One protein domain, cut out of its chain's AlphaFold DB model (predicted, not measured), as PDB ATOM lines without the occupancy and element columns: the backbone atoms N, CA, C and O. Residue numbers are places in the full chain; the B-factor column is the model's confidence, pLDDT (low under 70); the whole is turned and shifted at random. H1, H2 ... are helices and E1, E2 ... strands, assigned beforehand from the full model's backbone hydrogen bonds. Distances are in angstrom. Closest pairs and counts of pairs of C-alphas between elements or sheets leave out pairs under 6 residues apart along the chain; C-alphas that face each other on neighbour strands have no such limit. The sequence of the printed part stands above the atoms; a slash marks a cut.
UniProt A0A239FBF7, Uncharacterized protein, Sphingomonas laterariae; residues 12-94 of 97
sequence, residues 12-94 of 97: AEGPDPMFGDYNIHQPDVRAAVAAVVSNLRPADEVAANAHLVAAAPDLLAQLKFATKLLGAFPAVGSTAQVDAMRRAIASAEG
ATOM      1  N   ALA A  12      27.491  26.455 143.973       95.94
ATOM      2  CA  ALA A  12      27.731  27.083 145.264       95.94
ATOM      3  C   ALA A  12      26.756  26.483 146.280       95.94
ATOM      4  O   ALA A  12      25.554  26.742 146.209       95.94
ATOM      5  N   GLU A  13      27.270  25.673 147.198       93.56
ATOM      6  CA  GLU A  13      26.518  25.245 148.371       93.56
ATOM      7  C   GLU A  13      26.289  26.458 149.274       93.56
ATOM      8  O   GLU A  13      27.171  27.310 149.396       93.56
ATOM      9  N   GLY A  14      25.095  26.546 149.867       89.19
ATOM     10  CA  GLY A  14      24.727  27.639 150.766       89.19
ATOM     11  C   GLY A  14      25.717  27.822 151.923       89.19
ATOM     12  O   GLY A  14      26.550  26.947 152.172       89.19
ATOM     13  N   PRO A  15      25.619  28.951 152.643       91.94
ATOM     14  CA  PRO A  15      26.610  29.304 153.642       91.94
ATOM     15  C   PRO A  15      26.651  28.239 154.736       91.94
ATOM     16  O   PRO A  15      25.611  27.833 155.263       91.94
ATOM     17  N   ASP A  16      27.859  27.825 155.099       90.00
ATOM     18  CA  ASP A  16      28.088  26.990 156.265       90.00
ATOM     19  C   ASP A  16      27.508  27.682 157.518       90.00
ATOM     20  O   ASP A  16      27.747  28.874 157.731       90.00
ATOM     21  N   PRO A  17      26.744  26.976 158.368       88.00
ATOM     22  CA  PRO A  17      26.076  27.589 159.514       88.00
ATOM     23  C   PRO A  17      27.031  28.068 160.616       88.00
ATOM     24  O   PRO A  17      26.609  28.844 161.474       88.00
ATOM     25  N   MET A  18      28.283  27.601 160.639       88.19
ATOM     26  CA  MET A  18      29.259  27.934 161.677       88.19
ATOM     27  C   MET A  18      30.108  29.153 161.301       88.19
ATOM     28  O   MET A  18      30.366  30.005 162.152       88.19
ATOM     29  N   PHE A  19      30.522  29.243 160.041       87.31
ATOM     30  CA  PHE A  19      31.473  30.235 159.546       87.31
ATOM     31  C   PHE A  19      30.896  31.136 158.455       87.31
ATOM     32  O   PHE A  19      31.457  32.193 158.200       87.31
ATOM     33  N   GLY A  20      29.769  30.790 157.830       91.06
ATOM     34  CA  GLY A  20      29.166  31.574 156.746       91.06
ATOM     35  C   GLY A  20      29.880  31.438 155.396       91.06
ATOM     36  O   GLY A  20      29.609  32.224 154.487       91.06
ATOM     37  N   ASP A  21      30.792  30.474 155.270       93.56
ATOM     38  CA  ASP A  21      31.573  30.207 154.059       93.56
ATOM     39  C   ASP A  21      30.742  29.459 153.013       93.56
ATOM     40  O   ASP A  21      29.887  28.647 153.356       93.56
ATOM     41  N   TYR A  22      31.032  29.672 151.730       95.56
ATOM     42  CA  TYR A  22      30.411  28.911 150.642       95.56
ATOM     43  C   TYR A  22      31.402  27.909 150.063       95.56
ATOM     44  O   TYR A  22      32.492  28.291 149.630       95.56
ATOM     45  N   ASN A  23      30.992  26.645 149.969       94.81
ATOM     46  CA  ASN A  23      31.739  25.634 149.230       94.81
ATOM     47  C   ASN A  23      31.282  25.607 147.772       94.81
ATOM     48  O   ASN A  23      30.092  25.547 147.474       94.81
ATOM     49  N   ILE A  24      32.240  25.612 146.850       96.06
ATOM     50  CA  ILE A  24      31.998  25.439 145.422       96.06
ATOM     51  C   ILE A  24      32.372  24.009 145.059       96.06
ATOM     52  O   ILE A  24      33.510  23.603 145.293       96.06
ATOM     53  N   HIS A  25      31.456  23.238 144.484       94.69
ATOM     54  CA  HIS A  25      31.678  21.818 144.195       94.69
ATOM     55  C   HIS A  25      31.089  21.389 142.847       94.69
ATOM     56  O   HIS A  25      30.241  22.069 142.270       94.69
ATOM     57  N   GLN A  26      31.512  20.229 142.336       91.19
ATOM     58  CA  GLN A  26      30.806  19.584 141.222       91.19
ATOM     59  C   GLN A  26      29.479  18.972 141.716       91.19
ATOM     60  O   GLN A  26      29.468  18.388 142.807       91.19
ATOM     61  N   PRO A  27      28.371  19.068 140.952       84.38
ATOM     62  CA  PRO A  27      27.058  18.577 141.385       84.38
ATOM     63  C   PRO A  27      27.047  17.094 141.775       84.38
ATOM     64  O   PRO A  27      26.503  16.742 142.818       84.38
ATOM     65  N   ASP A  28      27.704  16.248 140.979       83.31
ATOM     66  CA  ASP A  28      27.567  14.789 141.092       83.31
ATOM     67  C   ASP A  28      28.499  14.156 142.133       83.31
ATOM     68  O   ASP A  28      28.232  13.068 142.637       83.31
ATOM     69  N   VAL A  29      29.611  14.824 142.454       79.81
ATOM     70  CA  VAL A  29      30.694  14.244 143.270       79.81
ATOM     71  C   VAL A  29      30.811  14.935 144.634       79.81
ATOM     72  O   VAL A  29      31.452  14.399 145.533       79.81
ATOM     73  N   ARG A  30      30.215  16.132 144.805       78.06
ATOM     74  CA  ARG A  30      30.410  17.030 145.968       78.06
ATOM     75  C   ARG A  30      31.884  17.245 146.363       78.06
ATOM     76  O   ARG A  30      32.181  17.687 147.468       78.06
ATOM     77  N   ALA A  31      32.819  16.969 145.457       84.06
ATOM     78  CA  ALA A  31      34.225  17.276 145.650       84.06
ATOM     79  C   ALA A  31      34.413  18.795 145.578       84.06
ATOM     80  O   ALA A  31      33.983  19.427 144.606       84.06
ATOM     81  N   ALA A  32      35.037  19.365 146.608       88.88
ATOM     82  CA  ALA A  32      35.306  20.793 146.675       88.88
ATOM     83  C   ALA A  32      36.254  21.223 145.542       88.88
ATOM     84  O   ALA A  32      37.310  20.629 145.327       88.88
ATOM     85  N   VAL A  33      35.853  22.270 144.828       93.50
ATOM     86  CA  VAL A  33      36.598  22.939 143.754       93.50
ATOM     87  C   VAL A  33      37.187  24.256 144.258       93.50
ATOM     88  O   VAL A  33      38.323  24.584 143.929       93.50
ATOM     89  N   ALA A  34      36.428  25.000 145.065       94.44
ATOM     90  CA  ALA A  34      36.856  26.239 145.708       94.44
ATOM     91  C   ALA A  34      36.034  26.488 146.983       94.44
ATOM     92  O   ALA A  34      34.997  25.862 147.185       94.44
ATOM     93  N   ALA A  35      36.475  27.430 147.814       94.31
ATOM     94  CA  ALA A  35      35.692  27.958 148.926       94.31
ATOM     95  C   ALA A  35      35.753  29.488 148.913       94.31
ATOM     96  O   ALA A  35      36.806  30.070 148.634       94.31
ATOM     97  N   VAL A  36      34.629  30.135 149.210       95.81
ATOM     98  CA  VAL A  36      34.556  31.585 149.405       95.81
ATOM     99  C   VAL A  36      34.412  31.850 150.893       95.81
ATOM    100  O   VAL A  36      33.373  31.564 151.482       95.81
ATOM    101  N   VAL A  37      35.487  32.373 151.479       93.81
ATOM    102  CA  VAL A  37      35.587  32.617 152.919       93.81
ATOM    103  C   VAL A  37      34.884  33.909 153.321       93.81
ATOM    104  O   VAL A  37      35.015  34.941 152.655       93.81
ATOM    105  N   SER A  38      34.177  33.862 154.443       90.62
ATOM    106  CA  SER A  38      33.373  34.961 154.966       90.62
ATOM    107  C   SER A  38      34.168  35.989 155.770       90.62
ATOM    108  O   SER A  38      33.633  37.051 156.062       90.62
ATOM    109  N   ASN A  39      35.423  35.689 156.131       84.62
ATOM    110  CA  ASN A  39      36.293  36.448 157.044       84.62
ATOM    111  C   ASN A  39      36.083  37.978 157.015       84.62
ATOM    112  O   ASN A  39      36.719  38.690 156.235       84.62
ATOM    113  N   LEU A  40      35.233  38.473 157.929       85.69
ATOM    114  CA  LEU A  40      34.875  39.889 158.128       85.69
ATOM    115  C   LEU A  40      34.191  40.582 156.933       85.69
ATOM    116  O   LEU A  40      34.188  41.811 156.852       85.69
ATOM    117  N   ARG A  41      33.595  39.818 156.019       90.12
ATOM    118  CA  ARG A  41      32.829  40.331 154.882       90.12
ATOM    119  C   ARG A  41      31.327  40.296 155.158       90.12
ATOM    120  O   ARG A  41      30.849  39.400 155.858       90.12
ATOM    121  N   PRO A  42      30.560  41.238 154.588       94.25
ATOM    122  CA  PRO A  42      29.106  41.150 154.559       94.25
ATOM    123  C   PRO A  42      28.632  39.840 153.909       94.25
ATOM    124  O   PRO A  42      29.173  39.411 152.890       94.25
ATOM    125  N   ALA A  43      27.622  39.190 154.493       93.00
ATOM    126  CA  ALA A  43      27.150  37.880 154.033       93.00
ATOM    127  C   ALA A  43      26.614  37.899 152.587       93.00
ATOM    128  O   ALA A  43      26.756  36.921 151.853       93.00
ATOM    129  N   ASP A  44      26.026  39.018 152.164       95.06
ATOM    130  CA  ASP A  44      25.578  39.265 150.795       95.06
ATOM    131  C   ASP A  44      26.750  39.357 149.808       95.06
ATOM    132  O   ASP A  44      26.670  38.804 148.710       95.06
ATOM    133  N   GLU A  45      27.867  39.968 150.211       95.81
ATOM    134  CA  GLU A  45      29.095  40.000 149.411       95.81
ATOM    135  C   GLU A  45      29.689  38.593 149.235       95.81
ATOM    136  O   GLU A  45      30.089  38.212 148.133       95.81
ATOM    137  N   VAL A  46      29.713  37.788 150.303       96.38
ATOM    138  CA  VAL A  46      30.207  36.399 150.264       96.38
ATOM    139  C   VAL A  46      29.351  35.555 149.319       96.38
ATOM    140  O   VAL A  46      29.894  34.864 148.455       96.38
ATOM    141  N   ALA A  47      28.024  35.669 149.422       96.38
ATOM    142  CA  ALA A  47      27.087  34.982 148.538       96.38
ATOM    143  C   ALA A  47      27.277  35.395 147.068       96.38
ATOM    144  O   ALA A  47      27.378  34.540 146.183       96.38
ATOM    145  N   ALA A  48      27.389  36.699 146.793       97.50
ATOM    146  CA  ALA A  48      27.618  37.212 145.443       97.50
ATOM    147  C   ALA A  48      28.930  36.682 144.842       97.50
ATOM    148  O   ALA A  48      28.956  36.233 143.692       97.50
ATOM    149  N   ASN A  49      30.006  36.664 145.633       97.31
ATOM    150  CA  ASN A  49      31.296  36.121 145.219       97.31
ATOM    151  C   ASN A  49      31.218  34.612 144.944       97.31
ATOM    152  O   ASN A  49      31.757  34.148 143.939       97.31
ATOM    153  N   ALA A  50      30.516  33.847 145.785       97.19
ATOM    154  CA  ALA A  50      30.314  32.414 145.588       97.19
ATOM    155  C   ALA A  50      29.585  32.104 144.276       97.19
ATOM    156  O   ALA A  50      30.028  31.248 143.507       97.19
ATOM    157  N   HIS A  51      28.520  32.848 143.970       97.75
ATOM    158  CA  HIS A  51      27.804  32.710 142.703       97.75
ATOM    159  C   HIS A  51      28.672  33.075 141.494       97.75
ATOM    160  O   HIS A  51      28.642  32.364 140.488       97.75
ATOM    161  N   LEU A  52      29.484  34.133 141.592       97.56
ATOM    162  CA  LEU A  52      30.409  34.517 140.525       97.56
ATOM    163  C   LEU A  52      31.464  33.430 140.262       97.56
ATOM    164  O   LEU A  52      31.711  33.085 139.106       97.56
ATOM    165  N   VAL A  53      32.059  32.866 141.318       96.62
ATOM    166  CA  VAL A  53      33.047  31.780 141.205       96.62
ATOM    167  C   VAL A  53      32.406  30.522 140.615       96.62
ATOM    168  O   VAL A  53      32.978  29.933 139.702       96.62
ATOM    169  N   ALA A  54      31.211  30.135 141.070       96.50
ATOM    170  CA  ALA A  54      30.494  28.979 140.527       96.50
ATOM    171  C   ALA A  54      30.179  29.124 139.025       96.50
ATOM    172  O   ALA A  54      30.234  28.141 138.288       96.50
ATOM    173  N   ALA A  55      29.909  30.346 138.555       96.94
ATOM    174  CA  ALA A  55      29.645  30.640 137.147       96.94
ATOM    175  C   ALA A  55      30.912  30.727 136.272       96.94
ATOM    176  O   ALA A  55      30.804  30.839 135.048       96.94
ATOM    177  N   ALA A  56      32.119  30.681 136.851       95.31
ATOM    178  CA  ALA A  56      33.368  30.890 136.117       95.31
ATOM    179  C   ALA A  56      33.562  29.963 134.892       95.31
ATOM    180  O   ALA A  56      34.000  30.471 133.853       95.31
ATOM    181  N   PRO A  57      33.214  28.655 134.928       93.81
ATOM    182  CA  PRO A  57      33.312  27.792 133.749       93.81
ATOM    183  C   PRO A  57      32.436  28.266 132.583       93.81
ATOM    184  O   PRO A  57      32.906  28.323 131.443       93.81
ATOM    185  N   ASP A  58      31.194  28.659 132.871       95.19
ATOM    186  CA  ASP A  58      30.240  29.119 131.860       95.19
ATOM    187  C   ASP A  58      30.655  30.481 131.300       95.19
ATOM    188  O   ASP A  58      30.655  30.683 130.083       95.19
ATOM    189  N   LEU A  59      31.103  31.395 132.168       96.50
ATOM    190  CA  LEU A  59      31.647  32.690 131.757       96.50
ATOM    191  C   LEU A  59      32.865  32.523 130.835       96.50
ATOM    192  O   LEU A  59      32.942  33.183 129.797       96.50
ATOM    193  N   LEU A  60      33.788  31.606 131.152       95.62
ATOM    194  CA  LEU A  60      34.947  31.311 130.303       95.62
ATOM    195  C   LEU A  60      34.524  30.731 128.945       95.62
ATOM    196  O   LEU A  60      35.070  31.125 127.910       95.62
ATOM    197  N   ALA A  61      33.552  29.814 128.928       95.00
ATOM    198  CA  ALA A  61      33.026  29.233 127.696       95.00
ATOM    199  C   ALA A  61      32.390  30.301 126.789       95.00
ATOM    200  O   ALA A  61      32.708  30.371 125.597       95.00
ATOM    201  N   GLN A  62      31.563  31.184 127.357       97.31
ATOM    202  CA  GLN A  62      30.942  32.284 126.617       97.31
ATOM    203  C   GLN A  62      31.971  33.308 126.126       97.31
ATOM    204  O   GLN A  62      31.879  33.773 124.991       97.31
ATOM    205  N   LEU A  63      33.004  33.617 126.915       97.00
ATOM    206  CA  LEU A  63      34.052  34.552 126.505       97.00
ATOM    207  C   LEU A  63      34.890  34.006 125.335       97.00
ATOM    208  O   LEU A  63      35.214  34.734 124.391       97.00
ATOM    209  N   LYS A  64      35.195  32.701 125.342       96.00
ATOM    210  CA  LYS A  64      35.829  32.011 124.206       96.00
ATOM    211  C   LYS A  64      34.950  32.043 122.956       96.00
ATOM    212  O   LYS A  64      35.448  32.300 121.860       96.00
ATOM    213  N   PHE A  65      33.646  31.815 123.108       96.94
ATOM    214  CA  PHE A  65      32.704  31.921 121.996       96.94
ATOM    215  C   PHE A  65      32.655  33.350 121.430       96.94
ATOM    216  O   PHE A  65      32.823  33.542 120.224       96.94
ATOM    217  N   ALA A  66      32.521  34.356 122.298       96.75
ATOM    218  CA  ALA A  66      32.465  35.762 121.915       96.75
ATOM    219  C   ALA A  66      33.739  36.213 121.186       96.75
ATOM    220  O   ALA A  66      33.657  36.814 120.119       96.75
ATOM    221  N   THR A  67      34.926  35.876 121.697       96.50
ATOM    222  CA  THR A  67      36.197  36.238 121.041       96.50
ATOM    223  C   THR A  67      36.361  35.592 119.668       96.50
ATOM    224  O   THR A  67      36.858  36.247 118.750       96.50
ATOM    225  N   LYS A  68      35.896  34.347 119.488       95.62
ATOM    226  CA  LYS A  68      35.864  33.686 118.175       95.62
ATOM    227  C   LYS A  68      34.911  34.393 117.210       95.62
ATOM    228  O   LYS A  68      35.293  34.645 116.070       95.62
ATOM    229  N   LEU A  69      33.700  34.725 117.663       96.12
ATOM    230  CA  LEU A  69      32.700  35.421 116.850       96.12
ATOM    231  C   LEU A  69      33.190  36.814 116.431       96.12
ATOM    232  O   LEU A  69      33.167  37.140 115.250       96.12
ATOM    233  N   LEU A  70      33.687  37.611 117.379       95.94
ATOM    234  CA  LEU A  70      34.192  38.964 117.122       95.94
ATOM    235  C   LEU A  70      35.445  38.949 116.238       95.94
ATOM    236  O   LEU A  70      35.611  39.820 115.388       95.94
ATOM    237  N   GLY A  71      36.305  37.938 116.392       92.00
ATOM    238  CA  GLY A  71      37.499  37.751 115.567       92.00
ATOM    239  C   GLY A  71      37.210  37.489 114.086       92.00
ATOM    240  O   GLY A  71      38.076  37.750 113.256       92.00
ATOM    241  N   ALA A  72      36.005  37.025 113.736       92.62
ATOM    242  CA  ALA A  72      35.601  36.820 112.345       92.62
ATOM    243  C   ALA A  72      35.296  38.133 111.595       92.62
ATOM    244  O   ALA A  72      35.184  38.119 110.370       92.62
ATOM    245  N   PHE A  73      35.190  39.265 112.302       93.56
ATOM    246  CA  PHE A  73      34.897  40.575 111.719       93.56
ATOM    247  C   PHE A  73      36.099  41.517 111.890       93.56
ATOM    248  O   PHE A  73      36.302  42.033 112.990       93.56
ATOM    249  N   PRO A  74      36.884  41.811 110.831       86.69
ATOM    250  CA  PRO A  74      38.122  42.593 110.943       86.69
ATOM    251  C   PRO A  74      37.964  43.961 111.621       86.69
ATOM    252  O   PRO A  74      38.832  44.366 112.382       86.69
ATOM    253  N   ALA A  75      36.834  44.643 111.409       88.38
ATOM    254  CA  ALA A  75      36.554  45.948 112.014       88.38
ATOM    255  C   ALA A  75      36.398  45.911 113.550       88.38
ATOM    256  O   ALA A  75      36.507  46.946 114.199       88.38
ATOM    257  N   VAL A  76      36.132  44.736 114.134       87.50
ATOM    258  CA  VAL A  76      35.859  44.568 115.574       87.50
ATOM    259  C   VAL A  76      36.892  43.654 116.249       87.50
ATOM    260  O   VAL A  76      37.242  43.848 117.415       87.50
ATOM    261  N   GLY A  77      37.424  42.678 115.512       88.00
ATOM    262  CA  GLY A  77      38.311  41.632 116.019       88.00
ATOM    263  C   GLY A  77      39.694  42.094 116.488       88.00
ATOM    264  O   GLY A  77      40.364  41.321 117.171       88.00
ATOM    265  N   SER A  78      40.105  43.322 116.152       90.12
ATOM    266  CA  SER A  78      41.376  43.944 116.562       90.12
ATOM    267  C   SER A  78      41.191  45.132 117.514       90.12
ATOM    268  O   SER A  78      42.068  45.988 117.625       90.12
ATOM    269  N   THR A  79      40.028  45.247 118.160       94.50
ATOM    270  CA  THR A  79      39.827  46.273 119.189       94.50
ATOM    271  C   THR A  79      40.566  45.917 120.478       94.50
ATOM    272  O   THR A  79      40.680  44.746 120.848       94.50
ATOM    273  N   ALA A  80      40.971  46.942 121.235       94.81
ATOM    274  CA  ALA A  80      41.600  46.770 122.547       94.81
ATOM    275  C   ALA A  80      40.744  45.931 123.518       94.81
ATOM    276  O   ALA A  80      41.282  45.217 124.366       94.81
ATOM    277  N   GLN A  81      39.415  45.985 123.371       95.31
ATOM    278  CA  GLN A  81      38.487  45.183 124.162       95.31
ATOM    279  C   GLN A  81      38.604  43.689 123.837       95.31
ATOM    280  O   GLN A  81      38.674  42.873 124.753       95.31
ATOM    281  N   VAL A  82      38.668  43.311 122.557       95.81
ATOM    282  CA  VAL A  82      38.850  41.904 122.156       95.81
ATOM    283  C   VAL A  82      40.208  41.380 122.626       95.81
ATOM    284  O   VAL A  82      40.289  40.250 123.111       95.81
ATOM    285  N   ASP A  83      41.254  42.206 122.591       95.00
ATOM    286  CA  ASP A  83      42.557  41.840 123.153       95.00
ATOM    287  C   ASP A  83      42.498  41.641 124.675       95.00
ATOM    288  O   ASP A  83      43.104  40.705 125.201       95.00
ATOM    289  N   ALA A  84      41.736  42.469 125.398       96.25
ATOM    290  CA  ALA A  84      41.504  42.288 126.830       96.25
ATOM    291  C   ALA A  84      40.773  40.971 127.134       96.25
ATOM    292  O   ALA A  84      41.175  40.250 128.047       96.25
ATOM    293  N   MET A  85      39.769  40.602 126.331       97.12
ATOM    294  CA  MET A  85      39.081  39.313 126.460       97.12
ATOM    295  C   MET A  85      40.038  38.134 126.233       97.12
ATOM    296  O   MET A  85      40.022  37.171 126.996       97.12
ATOM    297  N   ARG A  86      40.918  38.212 125.224       95.94
ATOM    298  CA  ARG A  86      41.933  37.173 124.963       95.94
ATOM    299  C   ARG A  86      42.918  37.028 126.123       95.94
ATOM    300  O   ARG A  86      43.264  35.902 126.474       95.94
ATOM    301  N   ARG A  87      43.338  38.140 126.738       96.00
ATOM    302  CA  ARG A  87      44.177  38.120 127.949       96.00
ATOM    303  C   ARG A  87      43.447  37.483 129.128       96.00
ATOM    304  O   ARG A  87      44.009  36.597 129.754       96.00
ATOM    305  N   ALA A  88      42.188  37.847 129.371       96.19
ATOM    306  CA  ALA A  88      41.382  37.237 130.430       96.19
ATOM    307  C   ALA A  88      41.235  35.714 130.242       96.19
ATOM    308  O   ALA A  88      41.425  34.959 131.190       96.19
ATOM    309  N   ILE A  89      40.993  35.250 129.008       95.06
ATOM    310  CA  ILE A  89      40.979  33.816 128.669       95.06
ATOM    311  C   ILE A  89      42.344  33.174 128.949       95.06
ATOM    312  O   ILE A  89      42.409  32.103 129.542       95.06
ATOM    313  N   ALA A  90      43.445  33.809 128.535       93.31
ATOM    314  CA  ALA A  90      44.786  33.285 128.782       93.31
ATOM    315  C   ALA A  90      45.114  33.196 130.281       93.31
ATOM    316  O   ALA A  90      45.689  32.197 130.702       93.31
ATOM    317  N   SER A  91      44.719  34.195 131.075       90.75
ATOM    318  CA  SER A  91      44.860  34.190 132.533       90.75
ATOM    319  C   SER A  91      44.064  33.048 133.167       90.75
ATOM    320  O   SER A  91      44.632  32.247 133.906       90.75
ATOM    321  N   ALA A  92      42.785  32.904 132.798       91.31
ATOM    322  CA  ALA A  92      41.912  31.840 133.293       91.31
ATOM    323  C   ALA A  92      42.401  30.430 132.921       91.31
ATOM    324  O   ALA A  92      42.020  29.462 133.568       91.31
ATOM    325  N   GLU A  93      43.233  30.312 131.882       90.69
ATOM    326  CA  GLU A  93      43.830  29.052 131.437       90.69
ATOM    327  C   GLU A  93      45.285  28.863 131.888       90.69
ATOM    328  O   GLU A  93      45.973  27.977 131.380       90.69
ATOM    329  N   GLY A  94      45.783  29.716 132.791       87.25
ATOM    330  CA  GLY A  94      47.144  29.625 133.324       87.25
ATOM    331  C   GLY A  94      48.244  29.834 132.278       87.25
ATOM    332  O   GLY A  94      49.370  29.381 132.466       87.25
TER     333      GLY A  94
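Overview. This is residues 12 to 94 of the 97 residues of an uncharacterized protein of Sphingomonas laterariae (UniProt A0A239FBF7). Two small lobes, joined through one tight turn, make an elongated model. In one lobe the strand hairpin E1 E2 has the helix H1 packed on it; in the other, the long helix H2 leads away to the far end, where the four-residue H3 lies at the turn and H4 folds back beside H2 at a tilt. The printed part has 83 residues, with two named strands and four named helices in the order E1, E2, H1, H2, H3, H4; the two-stranded sheet, order E1 - E2, is antiparallel, and the class is mostly helix. The whole is loose, with a radius of gyration of the C-alphas of 16.7 A and spans of 53 by 30 by 19 A.

Arrangement. Strands E1, residues 22 to 25, and E2, residues 32 to 36, form a hairpin, antiparallel at 158 degrees between their directions. N 22 and O 36 are 3.0 A apart and N 24 and O 34 2.8 A apart, both within hydrogen-bond range. H1, residues 43 to 54, has 7 pairs of C-alphas within 8 A of E1, the closest those of Tyr 22 and Ala 50 at 6.2 A. Its closest C-alphas to E2 are those of Ala 50 and Val 36, 5.8 A apart. H2, residues 56 to 71, and H1 meet only through their link. H2 is apart from both strands. H3, residues 74 to 77, and H2 touch only at the corner by their link, with the closest C-alphas, those of Gly 71 and Gly 77, 4.0 A apart. H4, residues 80 to 92, touches H2, the closest C-alphas being those of Thr 67 and Val 82 at 6.4 A. H2 and H4 run opposite ways at a tilt of 37 degrees, only just steep. H3 and H4 are close but not clearly touching, with C-alphas 76 and 82 at 7.7 A. H4 is apart from H1. Every O i to N i+4 pair is within hydrogen-bond range in H1, H2 and H4; H3 is too short for such a pair.

Along the chain. E1 begins at C-alpha 22, (30.411, 28.911, 150.642), and is 9.7 A long; E2 is 11.2 A long. H1 measures 16.5 A. H2, the longest helix, measures 22.1 A from C-alpha 56 at (33.368, 30.890, 136.117). H3 measures 5.2 A, and H4 measures 18.4 A, ending at C-alpha 92, (41.912, 31.840, 133.293).

Size, cuts and confidence. The C-alphas farthest apart, those of Met 18 and Pro 74, are 53.5 A apart. The printed part has no cut and no long link. Its mean pLDDT is 92.9, and no printed residue is under 70.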